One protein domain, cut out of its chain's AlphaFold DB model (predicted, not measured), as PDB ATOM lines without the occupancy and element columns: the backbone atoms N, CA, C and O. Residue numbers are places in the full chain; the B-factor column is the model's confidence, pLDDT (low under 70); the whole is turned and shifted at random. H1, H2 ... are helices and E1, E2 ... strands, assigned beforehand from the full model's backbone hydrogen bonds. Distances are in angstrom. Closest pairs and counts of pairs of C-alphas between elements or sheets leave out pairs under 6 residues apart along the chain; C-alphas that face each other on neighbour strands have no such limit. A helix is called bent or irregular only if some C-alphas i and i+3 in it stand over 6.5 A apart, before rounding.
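AT A GLANCE: This is residues 2 to 151 of the 160 residues of the protein "ULP_PROTEASE domain-containing protein" of Brassica oleracea var. oleracea (UniProt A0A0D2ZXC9). Two kinked helices, H2 and H4, cross at about a right angle on one side of a tiny two-strand sheet, E1 and E2, near the middle; H3 crosses the end of H4, H1 lies by E1, and H5 lies far out, touching no helix. Long loops make up much of the rest: the 150 printed residues, mostly helix by class, have under half in named elements. Along the chain run H1, E1, H2, H3, E2, H4 and H5, with E1 and E2 parallel. The whole is compact, with a radius of gyration of the C-alphas of 15.7 A and spans of 43 by 40 by 30 A.

HOW THE PARTS SIT: Strands E1, residues 24 to 26, and E2, residues 76 to 78, are parallel neighbours at 21 degrees, with N 78 and O 25 at 2.8 A. With H2, residues 29 to 45, and H3, residues 50 to 56, between them, they form a strand-helix-strand unit, two parallel strands joined through helices, with a right-handed crossover. H4, residues 98 to 119, touches H2 about perpendicular at 83 degrees, closest at the C-alphas of Tyr 39 and Pro 107, 5.4 A; H2 does so with residues 35 to 42 alone, H4 with 104 to 111 alone. H4 touches H3 with residues 115 to 119 alone, about perpendicular at 90 degrees; the C-alphas of Ser 53 and Met 119 are closest, 7.1 A. H1, residues 2 to 12, only just touches H2, with 3 pairs of C-alphas within 8 A; those of Ala 2 and Cys 29 are closest, 5.7 A. H5, residues 141 to 151, is apart from E1 and E2. Every O i to N i+4 pair is within hydrogen-bond range in H1, H3 and H5, but 11 of 13 in H2 and 15 of 18 in H4.

IN THESE COORDINATES: H1 begins at C-alpha 2 (-53.797, 22.544, -35.288) and is 15.4 A long. E1 is 6.9 A and E2 6.5 A long. H2 is 24.2 A long, with a kink of 45 degrees near residue 39, and is only just irregular: C-alphas 37 and 40 are 7.0 A apart. H3 is 10.1 A long. H4, 31.0 A, has a kink of 38 degrees near residue 105 and is irregular: C-alphas 104 and 107 are 7.1 A apart. H5 is 15.1 A long and ends at C-alpha 151 (-64.244, 31.438, -46.096).

THE WHOLE: The C-alphas of Gln 16 and Glu 44 are farthest apart, 45.1 A. The printed part has no cut. The links H1 to E1, H3 to E2, E2 to H4 and H4 to H5 are long. The mean pLDDT of the printed part is 70.8; 69 residues are under 70, among them 78 to 96 and 125 to 151.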
ATOM      1  N   ALA A   2     -53.409  23.875 -34.785       54.69
ATOM      2  CA  ALA A   2     -53.797  22.544 -35.288       54.69
ATOM      3  C   ALA A   2     -55.306  22.354 -35.559       54.69
ATOM      4  O   ALA A   2     -55.675  21.911 -36.640       54.69
ATOM      5  N   ALA A   3     -56.184  22.758 -34.633       56.31
ATOM      6  CA  ALA A   3     -57.635  22.617 -34.815       56.31
ATOM      7  C   ALA A   3     -58.190  23.441 -35.998       56.31
ATOM      8  O   ALA A   3     -59.071  22.972 -36.713       56.31
ATOM      9  N   ALA A   4     -57.646  24.640 -36.241       58.44
ATOM     10  CA  ALA A   4     -58.082  25.512 -37.333       58.44
ATOM     11  C   ALA A   4     -57.658  24.970 -38.707       58.44
ATOM     12  O   ALA A   4     -58.463  24.940 -39.631       58.44
ATOM     13  N   MET A   5     -56.426  24.466 -38.839       62.69
ATOM     14  CA  MET A   5     -55.970  23.845 -40.092       62.69
ATOM     15  C   MET A   5     -56.734  22.562 -40.401       62.69
ATOM     16  O   MET A   5     -57.149  22.347 -41.536       62.69
ATOM     17  N   HIS A   6     -57.014  21.761 -39.374       64.06
ATOM     18  CA  HIS A   6     -57.837  20.567 -39.505       64.06
ATOM     19  C   HIS A   6     -59.274  20.897 -39.958       64.06
ATOM     20  O   HIS A   6     -59.888  20.128 -40.700       64.06
ATOM     21  N   MET A   7     -59.822  22.035 -39.519       70.12
ATOM     22  CA  MET A   7     -61.116  22.554 -39.967       70.12
ATOM     23  C   MET A   7     -61.064  23.007 -41.434       70.12
ATOM     24  O   MET A   7     -61.878  22.536 -42.228       70.12
ATOM     25  N   PHE A   8     -60.091  23.847 -41.820       65.25
ATOM     26  CA  PHE A   8     -59.908  24.285 -43.214       65.25
ATOM     27  C   PHE A   8     -59.728  23.102 -44.161       65.25
ATOM     28  O   PHE A   8     -60.345  23.053 -45.224       65.25
ATOM     29  N   HIS A   9     -58.947  22.105 -43.749       64.94
ATOM     30  CA  HIS A   9     -58.719  20.914 -44.546       64.94
ATOM     31  C   HIS A   9     -60.009  20.115 -44.773       64.94
ATOM     32  O   HIS A   9     -60.361  19.862 -45.926       64.94
ATOM     33  N   ARG A  10     -60.781  19.807 -43.714       69.69
ATOM     34  CA  ARG A  10     -62.087  19.132 -43.859       69.69
ATOM     35  C   ARG A  10     -63.041  19.911 -44.764       69.69
ATOM     36  O   ARG A  10     -63.671  19.302 -45.622       69.69
ATOM     37  N   ARG A  11     -63.129  21.235 -44.602       66.06
ATOM     38  CA  ARG A  11     -63.991  22.097 -45.429       66.06
ATOM     39  C   ARG A  11     -63.558  22.116 -46.887       66.06
ATOM     40  O   ARG A  11     -64.404  22.014 -47.765       66.06
ATOM     41  N   SER A  12     -62.253  22.155 -47.158       62.28
ATOM     42  CA  SER A  12     -61.734  22.061 -48.527       62.28
ATOM     43  C   SER A  12     -62.110  20.743 -49.211       62.28
ATOM     44  O   SER A  12     -62.171  20.689 -50.432       62.28
ATOM     45  N   MET A  13     -62.399  19.683 -48.450       66.62
ATOM     46  CA  MET A  13     -62.865  18.407 -48.999       66.62
ATOM     47  C   MET A  13     -64.392  18.323 -49.151       66.62
ATOM     48  O   MET A  13     -64.884  17.380 -49.766       66.62
ATOM     49  N   GLN A  14     -65.149  19.291 -48.630       66.06
ATOM     50  CA  GLN A  14     -66.600  19.353 -48.795       66.06
ATOM     51  C   GLN A  14     -66.942  20.066 -50.108       66.06
ATOM     52  O   GLN A  14     -66.548  21.207 -50.350       66.06
ATOM     53  N   SER A  15     -67.691  19.397 -50.986       56.09
ATOM     54  CA  SER A  15     -68.134  19.993 -52.247       56.09
ATOM     55  C   SER A  15     -69.360  20.876 -52.012       56.09
ATOM     56  O   SER A  15     -70.471  20.352 -52.001       56.09
ATOM     57  N   GLN A  16     -69.171  22.187 -51.822       55.00
ATOM     58  CA  GLN A  16     -70.221  23.205 -52.040       55.00
ATOM     59  C   GLN A  16     -69.772  24.673 -51.908       55.00
ATOM     60  O   GLN A  16     -70.596  25.561 -52.100       55.00
ATOM     61  N   SER A  17     -68.498  24.974 -51.630       57.38
ATOM     62  CA  SER A  17     -68.059  26.377 -51.562       57.38
ATOM     63  C   SER A  17     -67.789  26.964 -52.960       57.38
ATOM     64  O   SER A  17     -67.074  26.333 -53.744       57.38
ATOM     65  N   PRO A  18     -68.254  28.190 -53.270       56.94
ATOM     66  CA  PRO A  18     -67.894  28.902 -54.502       56.94
ATOM     67  C   PRO A  18     -66.403  29.276 -54.568       56.94
ATOM     68  O   PRO A  18     -65.895  29.615 -55.636       56.94
ATOM     69  N   TYR A  19     -65.684  29.180 -53.446       54.38
ATOM     70  CA  TYR A  19     -64.241  29.415 -53.352       54.38
ATOM     71  C   TYR A  19     -63.414  28.123 -53.427       54.38
ATOM     72  O   TYR A  19     -62.178  28.170 -53.399       54.38
ATOM     73  N   TYR A  20     -64.075  26.967 -53.568       62.12
ATOM     74  CA  TYR A  20     -63.409  25.691 -53.785       62.12
ATOM     75  C   TYR A  20     -62.734  25.671 -55.155       62.12
ATOM     76  O   TYR A  20     -63.376  25.790 -56.198       62.12
ATOM     77  N   SER A  21     -61.421  25.451 -55.156       66.31
ATOM     78  CA  SER A  21     -60.688  25.106 -56.366       66.31
ATOM     79  C   SER A  21     -60.042  23.743 -56.182       66.31
ATOM     80  O   SER A  21     -59.247  23.570 -55.252       66.31
ATOM     81  N   PRO A  22     -60.293  22.777 -57.082       67.19
ATOM     82  CA  PRO A  22     -59.659  21.473 -56.991       67.19
ATOM     83  C   PRO A  22     -58.142  21.541 -57.207       67.19
ATOM     84  O   PRO A  22     -57.473  20.577 -56.843       67.19
ATOM     85  N   ARG A  23     -57.638  22.668 -57.741       73.00
ATOM     86  CA  ARG A  23     -56.224  22.986 -57.986       73.00
ATOM     87  C   ARG A  23     -55.472  23.483 -56.749       73.00
ATOM     88  O   ARG A  23     -54.285  23.786 -56.836       73.00
ATOM     89  N   ILE A  24     -56.152  23.615 -55.614       70.88
ATOM     90  CA  ILE A  24     -55.578  24.124 -54.371       70.88
ATOM     91  C   ILE A  24     -55.564  23.002 -53.334       70.88
ATOM     92  O   ILE A  24     -56.578  22.332 -53.147       70.88
ATOM     93  N   ALA A  25     -54.435  22.819 -52.648       73.62
ATOM     94  CA  ALA A  25     -54.345  21.931 -51.493       73.62
ATOM     95  C   ALA A  25     -53.820  22.680 -50.268       73.62
ATOM     96  O   ALA A  25     -52.880  23.471 -50.359       73.62
ATOM     97  N   PHE A  26     -54.430  22.402 -49.119       71.44
ATOM     98  CA  PHE A  26     -53.990  22.890 -47.819       71.44
ATOM     99  C   PHE A  26     -53.165  21.797 -47.154       71.44
ATOM    100  O   PHE A  26     -53.645  20.680 -46.981       71.44
ATOM    101  N   LEU A  27     -51.920  22.108 -46.804       71.25
ATOM    102  CA  LEU A  27     -51.061  21.161 -46.110       71.25
ATOM    103  C   LEU A  27     -51.334  21.242 -44.609       71.25
ATOM    104  O   LEU A  27     -51.338  22.323 -44.017       71.25
ATOM    105  N   ASP A  28     -51.608  20.082 -44.015       68.31
ATOM    106  CA  ASP A  28     -51.966  19.962 -42.605       68.31
ATOM    107  C   ASP A  28     -50.826  20.432 -41.677       68.31
ATOM    108  O   ASP A  28     -49.646  20.390 -42.036       68.31
ATOM    109  N   CYS A  29     -51.170  20.849 -40.453       67.12
ATOM    110  CA  CYS A  29     -50.185  21.221 -39.430       67.12
ATOM    111  C   CYS A  29     -49.154  20.118 -39.169       67.12
ATOM    112  O   CYS A  29     -47.993  20.426 -38.903       67.12
ATOM    113  N   TRP A  30     -49.556  18.849 -39.251       73.69
ATOM    114  CA  TRP A  30     -48.645  17.720 -39.166       73.69
ATOM    115  C   TRP A  30     -47.552  17.807 -40.231       73.69
ATOM    116  O   TRP A  30     -46.385  17.649 -39.900       73.69
ATOM    117  N   PHE A  31     -47.899  18.137 -41.477       75.62
ATOM    118  CA  PHE A  31     -46.936  18.186 -42.577       75.62
ATOM    119  C   PHE A  31     -45.844  19.233 -42.319       75.62
ATOM    120  O   PHE A  31     -44.656  18.967 -42.493       75.62
ATOM    121  N   VAL A  32     -46.253  20.405 -41.824       73.94
ATOM    122  CA  VAL A  32     -45.350  21.498 -41.431       73.94
ATOM    123  C   VAL A  32     -44.445  21.072 -40.272       73.94
ATOM    124  O   VAL A  32     -43.229  21.257 -40.332       73.94
ATOM    125  N   ASN A  33     -45.023  20.462 -39.236       78.69
ATOM    126  CA  ASN A  33     -44.270  20.000 -38.071       78.69
ATOM    127  C   ASN A  33     -43.262  18.904 -38.442       78.69
ATOM    128  O   ASN A  33     -42.143  18.911 -37.933       78.69
ATOM    129  N   SER A  34     -43.627  17.993 -39.346       83.12
ATOM    130  CA  SER A  34     -42.749  16.923 -39.822       83.12
ATOM    131  C   SER A  34     -41.525  17.470 -40.554       83.12
ATOM    132  O   SER A  34     -40.424  17.006 -40.291       83.12
ATOM    133  N   TRP A  35     -41.656  18.507 -41.396       84.88
ATOM    134  CA  TRP A  35     -40.472  19.144 -41.996       84.88
ATOM    135  C   TRP A  35     -39.525  19.724 -40.956       84.88
ATOM    136  O   TRP A  35     -38.324  19.494 -41.045       84.88
ATOM    137  N   VAL A  36     -40.036  20.434 -39.950       82.69
ATOM    138  CA  VAL A  36     -39.179  21.006 -38.900       82.69
ATOM    139  C   VAL A  36     -38.492  19.907 -38.084       82.69
ATOM    140  O   VAL A  36     -37.297  20.003 -37.803       82.69
ATOM    141  N   ASN A  37     -39.226  18.850 -37.730       86.12
ATOM    142  CA  ASN A  37     -38.710  17.758 -36.908       86.12
ATOM    143  C   ASN A  37     -37.670  16.909 -37.650       86.12
ATOM    144  O   ASN A  37     -36.616  16.602 -37.093       86.12
ATOM    145  N   ASP A  38     -37.944  16.564 -38.908       89.25
ATOM    146  CA  ASP A  38     -37.092  15.670 -39.693       89.25
ATOM    147  C   ASP A  38     -35.955  16.398 -40.418       89.25
ATOM    148  O   ASP A  38     -35.034  15.751 -40.921       89.25
ATOM    149  N   TYR A  39     -35.947  17.736 -40.405       88.88
ATOM    150  CA  TYR A  39     -34.893  18.535 -41.025       88.88
ATOM    151  C   TYR A  39     -33.497  18.199 -40.510       88.88
ATOM    152  O   TYR A  39     -32.586  18.066 -41.316       88.88
ATOM    153  N   LYS A  40     -33.308  18.025 -39.194       88.50
ATOM    154  CA  LYS A  40     -31.977  17.713 -38.639       88.50
ATOM    155  C   LYS A  40     -31.416  16.417 -39.221       88.50
ATOM    156  O   LYS A  40     -30.285  16.386 -39.685       88.50
ATOM    157  N   LYS A  41     -32.245  15.372 -39.251       90.44
ATOM    158  CA  LYS A  41     -31.873  14.076 -39.820       90.44
ATOM    159  C   LYS A  41     -31.634  14.181 -41.326       90.44
ATOM    160  O   LYS A  41     -30.691  13.585 -41.842       90.44
ATOM    161  N   TYR A  42     -32.466  14.946 -42.030       91.00
ATOM    162  CA  TYR A  42     -32.272  15.215 -43.450       91.00
ATOM    163  C   TYR A  42     -30.955  15.960 -43.718       91.00
ATOM    164  O   TYR A  42     -30.245  15.590 -44.641       91.00
ATOM    165  N   ASP A  43     -30.584  16.961 -42.919       88.44
ATOM    166  CA  ASP A  43     -29.353  17.740 -43.124       88.44
ATOM    167  C   ASP A  43     -28.085  16.881 -42.947       88.44
ATOM    168  O   ASP A  43     -27.062  17.138 -43.576       88.44
ATOM    169  N   GLU A  44     -28.171  15.820 -42.141       91.06
ATOM    170  CA  GLU A  44     -27.096  14.840 -41.944       91.06
ATOM    171  C   GLU A  44     -27.047  13.764 -43.042       91.06
ATOM    172  O   GLU A  44     -25.966  13.345 -43.455       91.06
ATOM    173  N   THR A  45     -28.206  13.291 -43.511       92.06
ATOM    174  CA  THR A  45     -28.307  12.091 -44.371       92.06
ATOM    175  C   THR A  45     -28.636  12.391 -45.833       92.06
ATOM    176  O   THR A  45     -28.392  11.561 -46.703       92.06
ATOM    177  N   ASN A  46     -29.188  13.571 -46.122       88.12
ATOM    178  CA  ASN A  46     -29.868  13.935 -47.369       88.12
ATOM    179  C   ASN A  46     -31.014  12.984 -47.773       88.12
ATOM    180  O   ASN A  46     -31.434  12.965 -48.932       88.12
ATOM    181  N   GLU A  47     -31.557  12.208 -46.832       90.12
ATOM    182  CA  GLU A  47     -32.643  11.266 -47.097       90.12
ATOM    183  C   GLU A  47     -33.999  11.856 -46.709       90.12
ATOM    184  O   GLU A  47     -34.226  12.267 -45.571       90.12
ATOM    185  N   LEU A  48     -34.933  11.870 -47.664       90.25
ATOM    186  CA  LEU A  48     -36.316  12.262 -47.409       90.25
ATOM    187  C   LEU A  48     -37.157  11.050 -46.993       90.25
ATOM    188  O   LEU A  48     -37.265  10.103 -47.784       90.25
ATOM    189  N   PRO A  49     -37.827  11.112 -45.830       90.94
ATOM    190  CA  PRO A  49     -38.830  10.133 -45.436       90.94
ATOM    191  C   PRO A  49     -39.887   9.871 -46.517       90.94
ATOM    192  O   PRO A  49     -40.335  10.779 -47.221       90.94
ATOM    193  N   GLU A  50     -40.306   8.610 -46.638       91.50
ATOM    194  CA  GLU A  50     -41.216   8.145 -47.694       91.50
ATOM    195  C   GLU A  50     -42.573   8.854 -47.680       91.50
ATOM    196  O   GLU A  50     -43.117   9.186 -48.735       91.50
ATOM    197  N   TYR A  51     -43.086   9.176 -46.495       89.62
ATOM    198  CA  TYR A  51     -44.382   9.829 -46.350       89.62
ATOM    199  C   TYR A  51     -44.430  11.223 -47.017       89.62
ATOM    200  O   TYR A  51     -45.513  11.696 -47.355       89.62
ATOM    201  N   PHE A  52     -43.289  11.883 -47.282       90.75
ATOM    202  CA  PHE A  52     -43.262  13.117 -48.081       90.75
ATOM    203  C   PHE A  52     -43.575  12.850 -49.556       90.75
ATOM    204  O   PHE A  52     -44.286  13.629 -50.190       90.75
ATOM    205  N   SER A  53     -43.086  11.732 -50.097       92.62
ATOM    206  CA  SER A  53     -43.443  11.271 -51.442       92.62
ATOM    207  C   SER A  53     -44.922  10.877 -51.511       92.62
ATOM    208  O   SER A  53     -45.597  11.229 -52.476       92.62
ATOM    209  N   MET A  54     -45.449  10.229 -50.469       92.06
ATOM    210  CA  MET A  54     -46.879   9.913 -50.376       92.06
ATOM    211  C   MET A  54     -47.737  11.187 -50.339       92.06
ATOM    212  O   MET A  54     -48.707  11.305 -51.082       92.06
ATOM    213  N   ALA A  55     -47.357  12.188 -49.543       89.06
ATOM    214  CA  ALA A  55     -48.066  13.466 -49.483       89.06
ATOM    215  C   ALA A  55     -48.045  14.223 -50.822       89.06
ATOM    216  O   ALA A  55     -49.066  14.781 -51.225       89.06
ATOM    217  N   PHE A  56     -46.924  14.188 -51.554       89.06
ATOM    218  CA  PHE A  56     -46.837  14.735 -52.914       89.06
ATOM    219  C   PHE A  56     -47.852  14.081 -53.868       89.06
ATOM    220  O   PHE A  56     -48.416  14.742 -54.742       89.06
ATOM    221  N   ASN A  57     -48.106  12.781 -53.691       91.31
ATOM    222  CA  ASN A  57     -49.093  12.026 -54.461       91.31
ATOM    223  C   ASN A  57     -50.531  12.150 -53.919       91.31
ATOM    224  O   ASN A  57     -51.448  11.575 -54.506       91.31
ATOM    225  N   GLY A  58     -50.744  12.885 -52.823       87.81
ATOM    226  CA  GLY A  58     -52.046  12.999 -52.167       87.81
ATOM    227  C   GLY A  58     -52.473  11.735 -51.411       87.81
ATOM    228  O   GLY A  58     -53.668  11.540 -51.196       87.81
ATOM    229  N   GLU A  59     -51.523  10.879 -51.032       90.75
ATOM    230  CA  GLU A  59     -51.721   9.579 -50.361       90.75
ATOM    231  C   GLU A  59     -51.470   9.637 -48.845       90.75
ATOM    232  O   GLU A  59     -51.685   8.655 -48.139       90.75
ATOM    233  N   TYR A  60     -50.993  10.774 -48.332       86.56
ATOM    234  CA  TYR A  60     -50.718  10.976 -46.912       86.56
ATOM    235  C   TYR A  60     -51.099  12.405 -46.493       86.56
ATOM    236  O   TYR A  60     -50.854  13.333 -47.270       86.56
ATOM    237  N   PRO A  61     -51.631  12.619 -45.275       80.25
ATOM    238  CA  PRO A  61     -51.931  11.629 -44.224       80.25
ATOM    239  C   PRO A  61     -53.085  10.683 -44.569       80.25
ATOM    240  O   PRO A  61     -53.958  11.021 -45.366       80.25
ATOM    241  N   ALA A  62     -53.056   9.476 -43.993       83.31
ATOM    242  CA  ALA A  62     -53.975   8.385 -44.328       83.31
ATOM    243  C   ALA A  62     -55.442   8.736 -44.036       83.31
ATOM    244  O   ALA A  62     -56.349   8.276 -44.725       83.31
ATOM    245  N   GLU A  63     -55.678   9.595 -43.045       76.31
ATOM    246  CA  GLU A  63     -57.004  10.100 -42.698       76.31
ATOM    247  C   GLU A  63     -57.574  11.049 -43.764       76.31
ATOM    248  O   GLU A  63     -58.782  11.288 -43.794       76.31
ATOM    249  N   PHE A  64     -56.723  11.590 -44.643       71.44
ATOM    250  CA  PHE A  64     -57.075  12.620 -45.617       71.44
ATOM    251  C   PHE A  64     -56.472  12.359 -47.004       71.44
ATOM    252  O   PHE A  64     -55.933  13.260 -47.651       71.44
ATOM    253  N   VAL A  65     -56.566  11.118 -47.475       81.75
ATOM    254  CA  VAL A  65     -56.148  10.761 -48.834       81.75
ATOM    255  C   VAL A  65     -57.024  11.493 -49.851       81.75
ATOM    256  O   VAL A  65     -58.240  11.317 -49.890       81.75
ATOM    257  N   THR A  66     -56.393  12.300 -50.701       80.69
ATOM    258  CA  THR A  66     -57.068  13.049 -51.773       80.69
ATOM    259  C   THR A  66     -56.826  12.440 -53.152       80.69
ATOM    260  O   THR A  66     -57.600  12.693 -54.074       80.69
ATOM    261  N   GLY A  67     -55.732  11.686 -53.319       85.50
ATOM    262  CA  GLY A  67     -55.259  11.169 -54.608       85.50
ATOM    263  C   GLY A  67     -54.810  12.249 -55.603       85.50
ATOM    264  O   GLY A  67     -54.504  11.933 -56.754       85.50
ATOM    265  N   LYS A  68     -54.790  13.523 -55.189       84.62
ATOM    266  CA  LYS A  68     -54.406  14.652 -56.036       84.62
ATOM    267  C   LYS A  68     -52.898  14.842 -55.992       84.62
ATOM    268  O   LYS A  68     -52.336  15.148 -54.942       84.62
ATOM    269  N   LYS A  69     -52.252  14.721 -57.149       88.50
ATOM    270  CA  LYS A  69     -50.801  14.859 -57.259       88.50
ATOM    271  C   LYS A  69     -50.413  16.316 -57.438       88.50
ATOM    272  O   LYS A  69     -51.010  17.044 -58.237       88.50
ATOM    273  N   TRP A  70     -49.376  16.745 -56.732       86.25
ATOM    274  CA  TRP A  70     -48.843  18.094 -56.894       86.25
ATOM    275  C   TRP A  70     -48.329  18.300 -58.323       86.25
ATOM    276  O   TRP A  70     -47.881  17.352 -58.971       86.25
ATOM    277  N   LEU A  71     -48.424  19.534 -58.828       80.12
ATOM    278  CA  LEU A  71     -48.069  19.963 -60.194       80.12
ATOM    279  C   LEU A  71     -48.937  19.390 -61.324       80.12
ATOM    280  O   LEU A  71     -48.962  19.958 -62.412       80.12
ATOM    281  N   LYS A  72     -49.641  18.278 -61.093       82.06
ATOM    282  CA  LYS A  72     -50.604  17.714 -62.045       82.06
ATOM    283  C   LYS A  72     -52.022  18.193 -61.747       82.06
ATOM    284  O   LYS A  72     -52.705  18.719 -62.627       82.06
ATOM    285  N   ASP A  73     -52.444  17.981 -60.506       80.38
ATOM    286  CA  ASP A  73     -53.804  18.216 -60.034       80.38
ATOM    287  C   ASP A  73     -53.863  19.409 -59.070       80.38
ATOM    288  O   ASP A  73     -54.918  20.020 -58.934       80.38
ATOM    289  N   VAL A  74     -52.735  19.756 -58.433       76.56
ATOM    290  CA  VAL A  74     -52.598  20.879 -57.493       76.56
ATOM    291  C   VAL A  74     -51.542  21.861 -57.990       76.56
ATOM    292  O   VAL A  74     -50.362  21.522 -58.077       76.56
ATOM    293  N   ASP A  75     -51.972  23.095 -58.239       70.81
ATOM    294  CA  ASP A  75     -51.133  24.191 -58.726       70.81
ATOM    295  C   ASP A  75     -50.662  25.094 -57.572       70.81
ATOM    296  O   ASP A  75     -49.671  25.810 -57.689       70.81
ATOM    297  N   SER A  76     -51.388  25.110 -56.448       68.62
ATOM    298  CA  SER A  76     -51.083  25.964 -55.294       68.62
ATOM    299  C   SER A  76     -51.180  25.200 -53.980       68.62
ATOM    300  O   SER A  76     -52.238  24.678 -53.627       68.62
ATOM    301  N   LEU A  77     -50.071  25.191 -53.240       70.12
ATOM    302  CA  LEU A  77     -49.976  24.621 -51.900       70.12
ATOM    303  C   LEU A  77     -50.079  25.732 -50.862       70.12
ATOM    304  O   LEU A  77     -49.254  26.650 -50.833       70.12
ATOM    305  N   PHE A  78     -51.081  25.630 -49.997       66.06
ATOM    306  CA  PHE A  78     -51.247  26.518 -48.859       66.06
ATOM    307  C   PHE A  78     -50.688  25.841 -47.616       66.06
ATOM    308  O   PHE A  78     -51.293  24.952 -47.024       66.06
ATOM    309  N   LEU A  79     -49.502  26.290 -47.239       67.00
ATOM    310  CA  LEU A  79     -48.900  26.099 -45.929       67.00
ATOM    311  C   LEU A  79     -49.139  27.384 -45.129       67.00
ATOM    312  O   LEU A  79     -49.230  28.466 -45.714       67.00
ATOM    313  N   CYS A  80     -49.126  27.327 -43.801       54.09
ATOM    314  CA  CYS A  80     -48.690  28.516 -43.072       54.09
ATOM    315  C   CYS A  80     -47.224  28.790 -43.492       54.09
ATOM    316  O   CYS A  80     -46.343  28.113 -42.981       54.09
ATOM    317  N   HIS A  81     -47.022  29.755 -44.419       43.97
ATOM    318  CA  HIS A  81     -45.792  30.234 -45.123       43.97
ATOM    319  C   HIS A  81     -45.591  29.722 -46.586       43.97
ATOM    320  O   HIS A  81     -45.708  28.538 -46.848       43.97
ATOM    321  N   HIS A  82     -45.348  30.591 -47.591       39.69
ATOM    322  CA  HIS A  82     -45.894  30.448 -48.971       39.69
ATOM    323  C   HIS A  82     -44.964  30.638 -50.208       39.69
ATOM    324  O   HIS A  82     -44.462  31.721 -50.389       39.69
ATOM    325  N   LYS A  83     -45.003  29.743 -51.219       32.97
ATOM    326  CA  LYS A  83     -44.544  29.860 -52.654       32.97
ATOM    327  C   LYS A  83     -43.069  29.541 -53.010       32.97
ATOM    328  O   LYS A  83     -42.252  29.283 -52.139       32.97
ATOM    329  N   GLU A  84     -42.771  29.493 -54.329       40.22
ATOM    330  CA  GLU A  84     -41.451  29.231 -54.972       40.22
ATOM    331  C   GLU A  84     -40.299  30.054 -54.384       40.22
ATOM    332  O   GLU A  84     -39.127  29.685 -54.454       40.22
ATOM    333  N   VAL A  85     -40.679  31.183 -53.798       49.41
ATOM    334  CA  VAL A  85     -39.952  31.869 -52.752       49.41
ATOM    335  C   VAL A  85     -40.801  31.731 -51.491       49.41
ATOM    336  O   VAL A  85     -41.958  32.135 -51.537       49.41
ATOM    337  N   ILE A  86     -40.284  31.173 -50.392       55.94
ATOM    338  CA  ILE A  86     -41.075  30.996 -49.161       55.94
ATOM    339  C   ILE A  86     -41.441  32.380 -48.592       55.94
ATOM    340  O   ILE A  86     -40.641  33.076 -47.974       55.94
ATOM    341  N   HIS A  87     -42.662  32.817 -48.860       54.47
ATOM    342  CA  HIS A  87     -43.331  33.987 -48.318       54.47
ATOM    343  C   HIS A  87     -43.808  33.699 -46.917       54.47
ATOM    344  O   HIS A  87     -44.877  33.144 -46.658       54.47
ATOM    345  N   VAL A  88     -42.961  34.106 -46.006       56.84
ATOM    346  CA  VAL A  88     -43.228  34.100 -44.590       56.84
ATOM    347  C   VAL A  88     -44.218  35.218 -44.290       56.84
ATOM    348  O   VAL A  88     -43.956  36.379 -44.604       56.84
ATOM    349  N   TYR A  89     -45.366  34.866 -43.712       60.12
ATOM    350  CA  TYR A  89     -46.285  35.868 -43.182       60.12
ATOM    351  C   TYR A  89     -45.957  36.125 -41.717       60.12
ATOM    352  O   TYR A  89     -46.289  35.307 -40.861       60.12
ATOM    353  N   ASP A  90     -45.342  37.272 -41.444       58.88
ATOM    354  CA  ASP A  90     -45.207  37.789 -40.088       58.88
ATOM    355  C   ASP A  90     -46.262  38.878 -39.860       58.88
ATOM    356  O   ASP A  90     -46.173  39.988 -40.389       58.88
ATOM    357  N   SER A  91     -47.294  38.554 -39.076       54.69
ATOM    358  CA  SER A  91     -48.342  39.513 -38.710       54.69
ATOM    359  C   SER A  91     -47.811  40.706 -37.912       54.69
ATOM    360  O   SER A  91     -48.495  41.726 -37.834       54.69
ATOM    361  N   ILE A  92     -46.616  40.585 -37.325       64.50
ATOM    362  CA  ILE A  92     -45.926  41.635 -36.582       64.50
ATOM    363  C   ILE A  92     -44.469  41.629 -37.045       64.50
ATOM    364  O   ILE A  92     -43.609  41.086 -36.370       64.50
ATOM    365  N   ARG A  93     -44.189  42.277 -38.180       56.78
ATOM    366  CA  ARG A  93     -42.897  42.274 -38.896       56.78
ATOM    367  C   ARG A  93     -41.630  42.555 -38.060       56.78
ATOM    368  O   ARG A  93     -40.524  42.362 -38.544       56.78
ATOM    369  N   THR A  94     -41.766  43.065 -36.837       65.88
ATOM    370  CA  THR A  94     -40.661  43.346 -35.903       65.88
ATOM    371  C   THR A  94     -40.508  42.308 -34.788       65.88
ATOM    372  O   THR A  94     -39.569  42.405 -34.000       65.88
ATOM    373  N   TRP A  95     -41.423  41.342 -34.679       69.25
ATOM    374  CA  TRP A  95     -41.474  40.385 -33.576       69.25
ATOM    375  C   TRP A  95     -40.438  39.275 -33.725       69.25
ATOM    376  O   TRP A  95     -39.808  38.877 -32.743       69.25
ATOM    377  N   VAL A  96     -40.230  38.794 -34.951       66.69
ATOM    378  CA  VAL A  96     -39.218  37.782 -35.252       66.69
ATOM    379  C   VAL A  96     -38.100  38.427 -36.070       66.69
ATOM    380  O   VAL A  96     -38.344  38.894 -37.177       66.69
ATOM    381  N   PRO A  97     -36.853  38.455 -35.564       79.38
ATOM    382  CA  PRO A  97     -35.727  38.971 -36.334       79.38
ATOM    383  C   PRO A  97     -35.516  38.182 -37.632       79.38
ATOM    384  O   PRO A  97     -35.572  36.952 -37.611       79.38
ATOM    385  N   ASP A  98     -35.153  38.864 -38.721       77.06
ATOM    386  CA  ASP A  98     -34.941  38.250 -40.044       77.06
ATOM    387  C   ASP A  98     -34.034  37.013 -40.005       77.06
ATOM    388  O   ASP A  98     -34.320  36.016 -40.660       77.06
ATOM    389  N   LYS A  99     -32.963  37.041 -39.202       80.56
ATOM    390  CA  LYS A  99     -32.052  35.897 -39.040       80.56
ATOM    391  C   LYS A  99     -32.744  34.683 -38.410       80.56
ATOM    392  O   LYS A  99     -32.553  33.562 -38.862       80.56
ATOM    393  N   LYS A 100     -33.564  34.901 -37.382       78.56
ATOM    394  CA  LYS A 100     -34.338  33.820 -36.761       78.56
ATOM    395  C   LYS A 100     -35.376  33.282 -37.745       78.56
ATOM    396  O   LYS A 100     -35.576  32.078 -37.833       78.56
ATOM    397  N   MET A 101     -35.966  34.167 -38.545       76.81
ATOM    398  CA  MET A 101     -36.896  33.770 -39.593       76.81
ATOM    399  C   MET A 101     -36.229  32.926 -40.686       76.81
ATOM    400  O   MET A 101     -36.799  31.932 -41.133       76.81
ATOM    401  N   GLN A 102     -35.003  33.282 -41.086       76.06
ATOM    402  CA  GLN A 102     -34.176  32.466 -41.982       76.06
ATOM    403  C   GLN A 102     -34.012  31.056 -41.438       76.06
ATOM    404  O   GLN A 102     -34.296  30.095 -42.147       76.06
ATOM    405  N   GLU A 103     -33.578  30.949 -40.182       79.56
ATOM    406  CA  GLU A 103     -33.337  29.677 -39.503       79.56
ATOM    407  C   GLU A 103     -34.613  28.824 -39.424       79.56
ATOM    408  O   GLU A 103     -34.566  27.635 -39.736       79.56
ATOM    409  N   GLU A 104     -35.764  29.422 -39.107       76.94
ATOM    410  CA  GLU A 104     -37.055  28.716 -39.070       76.94
ATOM    411  C   GLU A 104     -37.537  28.268 -40.461       76.94
ATOM    412  O   GLU A 104     -38.223  27.253 -40.584       76.94
ATOM    413  N   CYS A 105     -37.132  28.966 -41.525       77.94
ATOM    414  CA  CYS A 105     -37.483  28.615 -42.903       77.94
ATOM    415  C   CYS A 105     -36.526  27.611 -43.563       77.94
ATOM    416  O   CYS A 105     -36.862  27.066 -44.617       77.94
ATOM    417  N   MET A 106     -35.362  27.332 -42.964       81.75
ATOM    418  CA  MET A 106     -34.351  26.412 -43.510       81.75
ATOM    419  C   MET A 106     -34.879  25.010 -43.867       81.75
ATOM    420  O   MET A 106     -34.522  24.509 -44.938       81.75
ATOM    421  N   PRO A 107     -35.743  24.370 -43.052       83.56
ATOM    422  CA  PRO A 107     -36.362  23.096 -43.419       83.56
ATOM    423  C   PRO A 107     -37.072  23.158 -44.772       83.56
ATOM    424  O   PRO A 107     -36.878  22.308 -45.638       83.56
ATOM    425  N   PHE A 108     -37.840  24.222 -44.981       80.75
ATOM    426  CA  PHE A 108     -38.669  24.426 -46.159       80.75
ATOM    427  C   PHE A 108     -37.803  24.735 -47.387       80.75
ATOM    428  O   PHE A 108     -38.021  24.159 -48.451       80.75
ATOM    429  N   THR A 109     -36.788  25.601 -47.252       77.88
ATOM    430  CA  THR A 109     -35.912  25.995 -48.373       77.88
ATOM    431  C   THR A 109     -35.020  24.855 -48.866       77.88
ATOM    432  O   THR A 109     -34.569  24.906 -50.009       77.88
ATOM    433  N   LYS A 110     -34.770  23.824 -48.044       84.50
ATOM    434  CA  LYS A 110     -33.946  22.657 -48.402       84.50
ATOM    435  C   LYS A 110     -34.756  21.411 -48.761       84.50
ATOM    436  O   LYS A 110     -34.496  20.794 -49.793       84.50
ATOM    437  N   MET A 111     -35.732  21.026 -47.940       87.50
ATOM    438  CA  MET A 111     -36.448  19.756 -48.115       87.50
ATOM    439  C   MET A 111     -37.481  19.815 -49.245       87.50
ATOM    440  O   MET A 111     -37.664  18.822 -49.945       87.50
ATOM    441  N   LEU A 112     -38.122  20.970 -49.479       83.62
ATOM    442  CA  LEU A 112     -39.064  21.135 -50.593       83.62
ATOM    443  C   LEU A 112     -38.382  20.965 -51.963       83.62
ATOM    444  O   LEU A 112     -38.843  20.119 -52.732       83.62
ATOM    445  N   PRO A 113     -37.284  21.682 -52.294       81.25
ATOM    446  CA  PRO A 113     -36.554  21.422 -53.534       81.25
ATOM    447  C   PRO A 113     -36.106  19.968 -53.663       81.25
ATOM    448  O   PRO A 113     -36.234  19.399 -54.743       81.25
ATOM    449  N   ALA A 114     -35.629  19.344 -52.583       87.44
ATOM    450  CA  ALA A 114     -35.227  17.940 -52.607       87.44
ATOM    451  C   ALA A 114     -36.401  17.006 -52.943       87.44
ATOM    452  O   ALA A 114     -36.255  16.099 -53.762       87.44
ATOM    453  N   LEU A 115     -37.587  17.266 -52.386       88.88
ATOM    454  CA  LEU A 115     -38.796  16.504 -52.689       88.88
ATOM    455  C   LEU A 115     -39.204  16.687 -54.153       88.88
ATOM    456  O   LEU A 115     -39.451  15.705 -54.848       88.88
ATOM    457  N   LEU A 116     -39.214  17.922 -54.656       84.81
ATOM    458  CA  LEU A 116     -39.520  18.198 -56.062       84.81
ATOM    459  C   LEU A 116     -38.500  17.536 -56.999       84.81
ATOM    460  O   LEU A 116     -38.879  16.904 -57.982       84.81
ATOM    461  N   ASN A 117     -37.213  17.582 -56.656       84.75
ATOM    462  CA  ASN A 117     -36.150  16.889 -57.381       84.75
ATOM    463  C   ASN A 117     -36.232  15.361 -57.280       84.75
ATOM    464  O   ASN A 117     -35.669  14.666 -58.123       84.75
ATOM    465  N   LYS A 118     -36.916  14.806 -56.284       87.69
ATOM    466  CA  LYS A 118     -37.189  13.369 -56.211       87.69
ATOM    467  C   LYS A 118     -38.391  12.986 -57.078       87.69
ATOM    468  O   LYS A 118     -38.358  11.955 -57.741       87.69
ATOM    469  N   MET A 119     -39.438  13.812 -57.080       88.94
ATOM    470  CA  MET A 119     -40.755  13.440 -57.614       88.94
ATOM    471  C   MET A 119     -41.012  13.891 -59.058       88.94
ATOM    472  O   MET A 119     -41.781  13.251 -59.771       88.94
ATOM    473  N   VAL A 120     -40.401  14.989 -59.504       84.75
ATOM    474  CA  VAL A 120     -40.653  15.573 -60.832       84.75
ATOM    475  C   VAL A 120     -39.691  14.984 -61.854       84.75
ATOM    476  O   VAL A 120     -38.494  14.928 -61.589       84.75
ATOM    477  N   ASP A 121     -40.170  14.598 -63.041       80.00
ATOM    478  CA  ASP A 121     -39.298  14.129 -64.130       80.00
ATOM    479  C   ASP A 121     -38.187  15.166 -64.403       80.00
ATOM    480  O   ASP A 121     -38.506  16.344 -64.599       80.00
ATOM    481  N   PRO A 122     -36.898  14.771 -64.427       77.44
ATOM    482  CA  PRO A 122     -35.785  15.664 -64.748       77.44
ATOM    483  C   PRO A 122     -36.004  16.533 -65.992       77.44
ATOM    484  O   PRO A 122     -35.591  17.689 -66.004       77.44
ATOM    485  N   LYS A 123     -36.697  16.018 -67.015       75.25
ATOM    486  CA  LYS A 123     -36.983  16.722 -68.274       75.25
ATOM    487  C   LYS A 123     -37.967  17.881 -68.117       75.25
ATOM    488  O   LYS A 123     -37.992  18.769 -68.963       75.25
ATOM    489  N   LEU A 124     -38.777  17.872 -67.061       71.19
ATOM    490  CA  LEU A 124     -39.755  18.920 -66.755       71.19
ATOM    491  C   LEU A 124     -39.193  19.980 -65.793       71.19
ATOM    492  O   LEU A 124     -39.857  20.980 -65.523       71.19
ATOM    493  N   ARG A 125     -37.973  19.792 -65.269       67.62
ATOM    494  CA  ARG A 125     -37.349  20.723 -64.321       67.62
ATOM    495  C   ARG A 125     -36.709  21.873 -65.080       67.62
ATOM    496  O   ARG A 125     -35.736  21.688 -65.802       67.62
ATOM    497  N   THR A 126     -37.210  23.086 -64.879       59.28
ATOM    498  CA  THR A 126     -36.637  24.266 -65.537       59.28
ATOM    499  C   THR A 126     -35.306  24.706 -64.919       59.28
ATOM    500  O   THR A 126     -34.533  25.335 -65.638       59.28
ATOM    501  N   LYS A 127     -34.996  24.356 -63.650       59.09
ATOM    502  CA  LYS A 127     -33.691  24.570 -62.966       59.09
ATOM    503  C   LYS A 127     -33.505  23.617 -61.754       59.09
ATOM    504  O   LYS A 127     -33.958  23.971 -60.667       59.09
ATOM    505  N   PRO A 128     -32.858  22.443 -61.892       53.16
ATOM    506  CA  PRO A 128     -32.779  21.434 -60.821       53.16
ATOM    507  C   PRO A 128     -31.984  21.879 -59.577       53.16
ATOM    508  O   PRO A 128     -32.304  21.446 -58.473       53.16
ATOM    509  N   ASP A 129     -31.017  22.788 -59.729       54.38
ATOM    510  CA  ASP A 129     -30.126  23.227 -58.637       54.38
ATOM    511  C   ASP A 129     -30.530  24.572 -58.011       54.38
ATOM    512  O   ASP A 129     -29.785  25.163 -57.227       54.38
ATOM    513  N   LYS A 130     -31.695  25.117 -58.382       54.59
ATOM    514  CA  LYS A 130     -32.115  26.423 -57.870       54.59
ATOM    515  C   LYS A 130     -32.552  26.273 -56.412       54.59
ATOM    516  O   LYS A 130     -33.603  25.700 -56.131       54.59
ATOM    517  N   GLN A 131     -31.766  26.825 -55.491       52.69
ATOM    518  CA  GLN A 131     -32.212  27.000 -54.112       52.69
ATOM    519  C   GLN A 131     -33.449  27.898 -54.087       52.69
ATOM    520  O   GLN A 131     -33.475  28.973 -54.697       52.69
ATOM    521  N   PHE A 132     -34.473  27.438 -53.377       54.94
ATOM    522  CA  PHE A 132     -35.636  28.246 -53.056       54.94
ATOM    523  C   PHE A 132     -35.168  29.312 -52.064       54.94
ATOM    524  O   PHE A 132     -34.597  28.993 -51.020       54.94
ATOM    525  N   THR A 133     -35.361  30.583 -52.399       44.16
ATOM    526  CA  THR A 133     -35.132  31.684 -51.459       44.16
ATOM    527  C   THR A 133     -36.405  31.928 -50.650       44.16
ATOM    528  O   THR A 133     -37.468  31.419 -50.989       44.16
ATOM    529  N   TYR A 134     -36.335  32.676 -49.556       50.69
ATOM    530  CA  TYR A 134     -37.522  33.126 -48.823       50.69
ATOM    531  C   TYR A 134     -37.605  34.659 -48.935       50.69
ATOM    532  O   TYR A 134     -36.588  35.330 -49.130       50.69
ATOM    533  N   CYS A 135     -38.811  35.222 -48.892       44.94
ATOM    534  CA  CYS A 135     -39.029  36.665 -49.027       44.94
ATOM    535  C   CYS A 135     -40.252  37.093 -48.224       44.94
ATOM    536  O   CYS A 135     -41.370  36.664 -48.507       44.94
ATOM    537  N   LEU A 136     -40.042  37.987 -47.262       48.78
ATOM    538  CA  LEU A 136     -41.113  38.664 -46.537       48.78
ATOM    539  C   LEU A 136     -41.837  39.621 -47.497       48.78
ATOM    540  O   LEU A 136     -41.218  40.543 -48.029       48.78
ATOM    541  N   SER A 137     -43.132  39.404 -47.744       50.81
ATOM    542  CA  SER A 137     -43.932  40.263 -48.625       50.81
ATOM    543  C   SER A 137     -45.304  40.563 -48.034       50.81
ATOM    544  O   SER A 137     -46.111  39.661 -47.809       50.81
ATOM    545  N   ASP A 138     -45.587  41.857 -47.880       49.59
ATOM    546  CA  ASP A 138     -46.878  42.350 -47.402       49.59
ATOM    547  C   ASP A 138     -47.942  42.412 -48.518       49.59
ATOM    548  O   ASP A 138     -49.137  42.542 -48.255       49.59
ATOM    549  N   GLN A 139     -47.538  42.280 -49.788       50.25
ATOM    550  CA  GLN A 139     -48.423  42.481 -50.944       50.25
ATOM    551  C   GLN A 139     -49.485  41.387 -51.104       50.25
ATOM    552  O   GLN A 139     -50.532  41.615 -51.704       50.25
ATOM    553  N   ILE A 140     -49.232  40.195 -50.563       50.53
ATOM    554  CA  ILE A 140     -50.137  39.041 -50.681       50.53
ATOM    555  C   ILE A 140     -51.180  39.046 -49.540       50.53
ATOM    556  O   ILE A 140     -52.218  38.390 -49.635       50.53
ATOM    557  N   ILE A 141     -50.951  39.841 -48.484       51.34
ATOM    558  CA  ILE A 141     -51.785  39.904 -47.273       51.34
ATOM    559  C   ILE A 141     -53.249  40.252 -47.576       51.34
ATOM    560  O   ILE A 141     -54.116  39.556 -47.048       51.34
ATOM    561  N   PRO A 142     -53.583  41.266 -48.402       51.12
ATOM    562  CA  PRO A 142     -54.978  41.635 -48.627       51.12
ATOM    563  C   PRO A 142     -55.760  40.521 -49.321       51.12
ATOM    564  O   PRO A 142     -56.865  40.212 -48.901       51.12
ATOM    565  N   ALA A 143     -55.168  39.865 -50.323       52.41
ATOM    566  CA  ALA A 143     -55.816  38.776 -51.052       52.41
ATOM    567  C   ALA A 143     -55.990  37.517 -50.185       52.41
ATOM    568  O   ALA A 143     -57.043  36.886 -50.232       52.41
ATOM    569  N   MET A 144     -54.993  37.173 -49.357       53.75
ATOM    570  CA  MET A 144     -55.113  36.067 -48.398       53.75
ATOM    571  C   MET A 144     -56.153  36.356 -47.323       53.75
ATOM    572  O   MET A 144     -56.984  35.500 -47.049       53.75
ATOM    573  N   ARG A 145     -56.143  37.564 -46.747       53.00
ATOM    574  CA  ARG A 145     -57.153  37.978 -45.772       53.00
ATOM    575  C   ARG A 145     -58.535  37.979 -46.392       53.00
ATOM    576  O   ARG A 145     -59.431  37.469 -45.753       53.00
ATOM    577  N   LEU A 146     -58.708  38.483 -47.613       52.38
ATOM    578  CA  LEU A 146     -60.005  38.487 -48.289       52.38
ATOM    579  C   LEU A 146     -60.506  37.063 -48.540       52.38
ATOM    580  O   LEU A 146     -61.678  36.790 -48.328       52.38
ATOM    581  N   LYS A 147     -59.619  36.148 -48.945       55.47
ATOM    582  CA  LYS A 147     -59.979  34.753 -49.204       55.47
ATOM    583  C   LYS A 147     -60.298  33.985 -47.919       55.47
ATOM    584  O   LYS A 147     -61.346  33.363 -47.837       55.47
ATOM    585  N   MET A 148     -59.444  34.087 -46.900       57.16
ATOM    586  CA  MET A 148     -59.696  33.476 -45.590       57.16
ATOM    587  C   MET A 148     -60.907  34.107 -44.897       57.16
ATOM    588  O   MET A 148     -61.685  33.401 -44.277       57.16
ATOM    589  N   ALA A 149     -61.088  35.427 -45.007       52.91
ATOM    590  CA  ALA A 149     -62.247  36.128 -44.470       52.91
ATOM    591  C   ALA A 149     -63.521  35.724 -45.213       52.91
ATOM    592  O   ALA A 149     -64.505  35.464 -44.546       52.91
ATOM    593  N   ALA A 150     -63.522  35.603 -46.542       54.44
ATOM    594  CA  ALA A 150     -64.680  35.084 -47.276       54.44
ATOM    595  C   ALA A 150     -65.048  33.664 -46.811       54.44
ATOM    596  O   ALA A 150     -66.202  33.396 -46.503       54.44
ATOM    597  N   GLU A 151     -64.051  32.793 -46.632       52.31
ATOM    598  CA  GLU A 151     -64.244  31.438 -46.096       52.31
ATOM    599  C   GLU A 151     -64.728  31.401 -44.623       52.31
ATOM    600  O   GLU A 151     -65.238  30.370 -44.185       52.31
TER     601      GLU A 151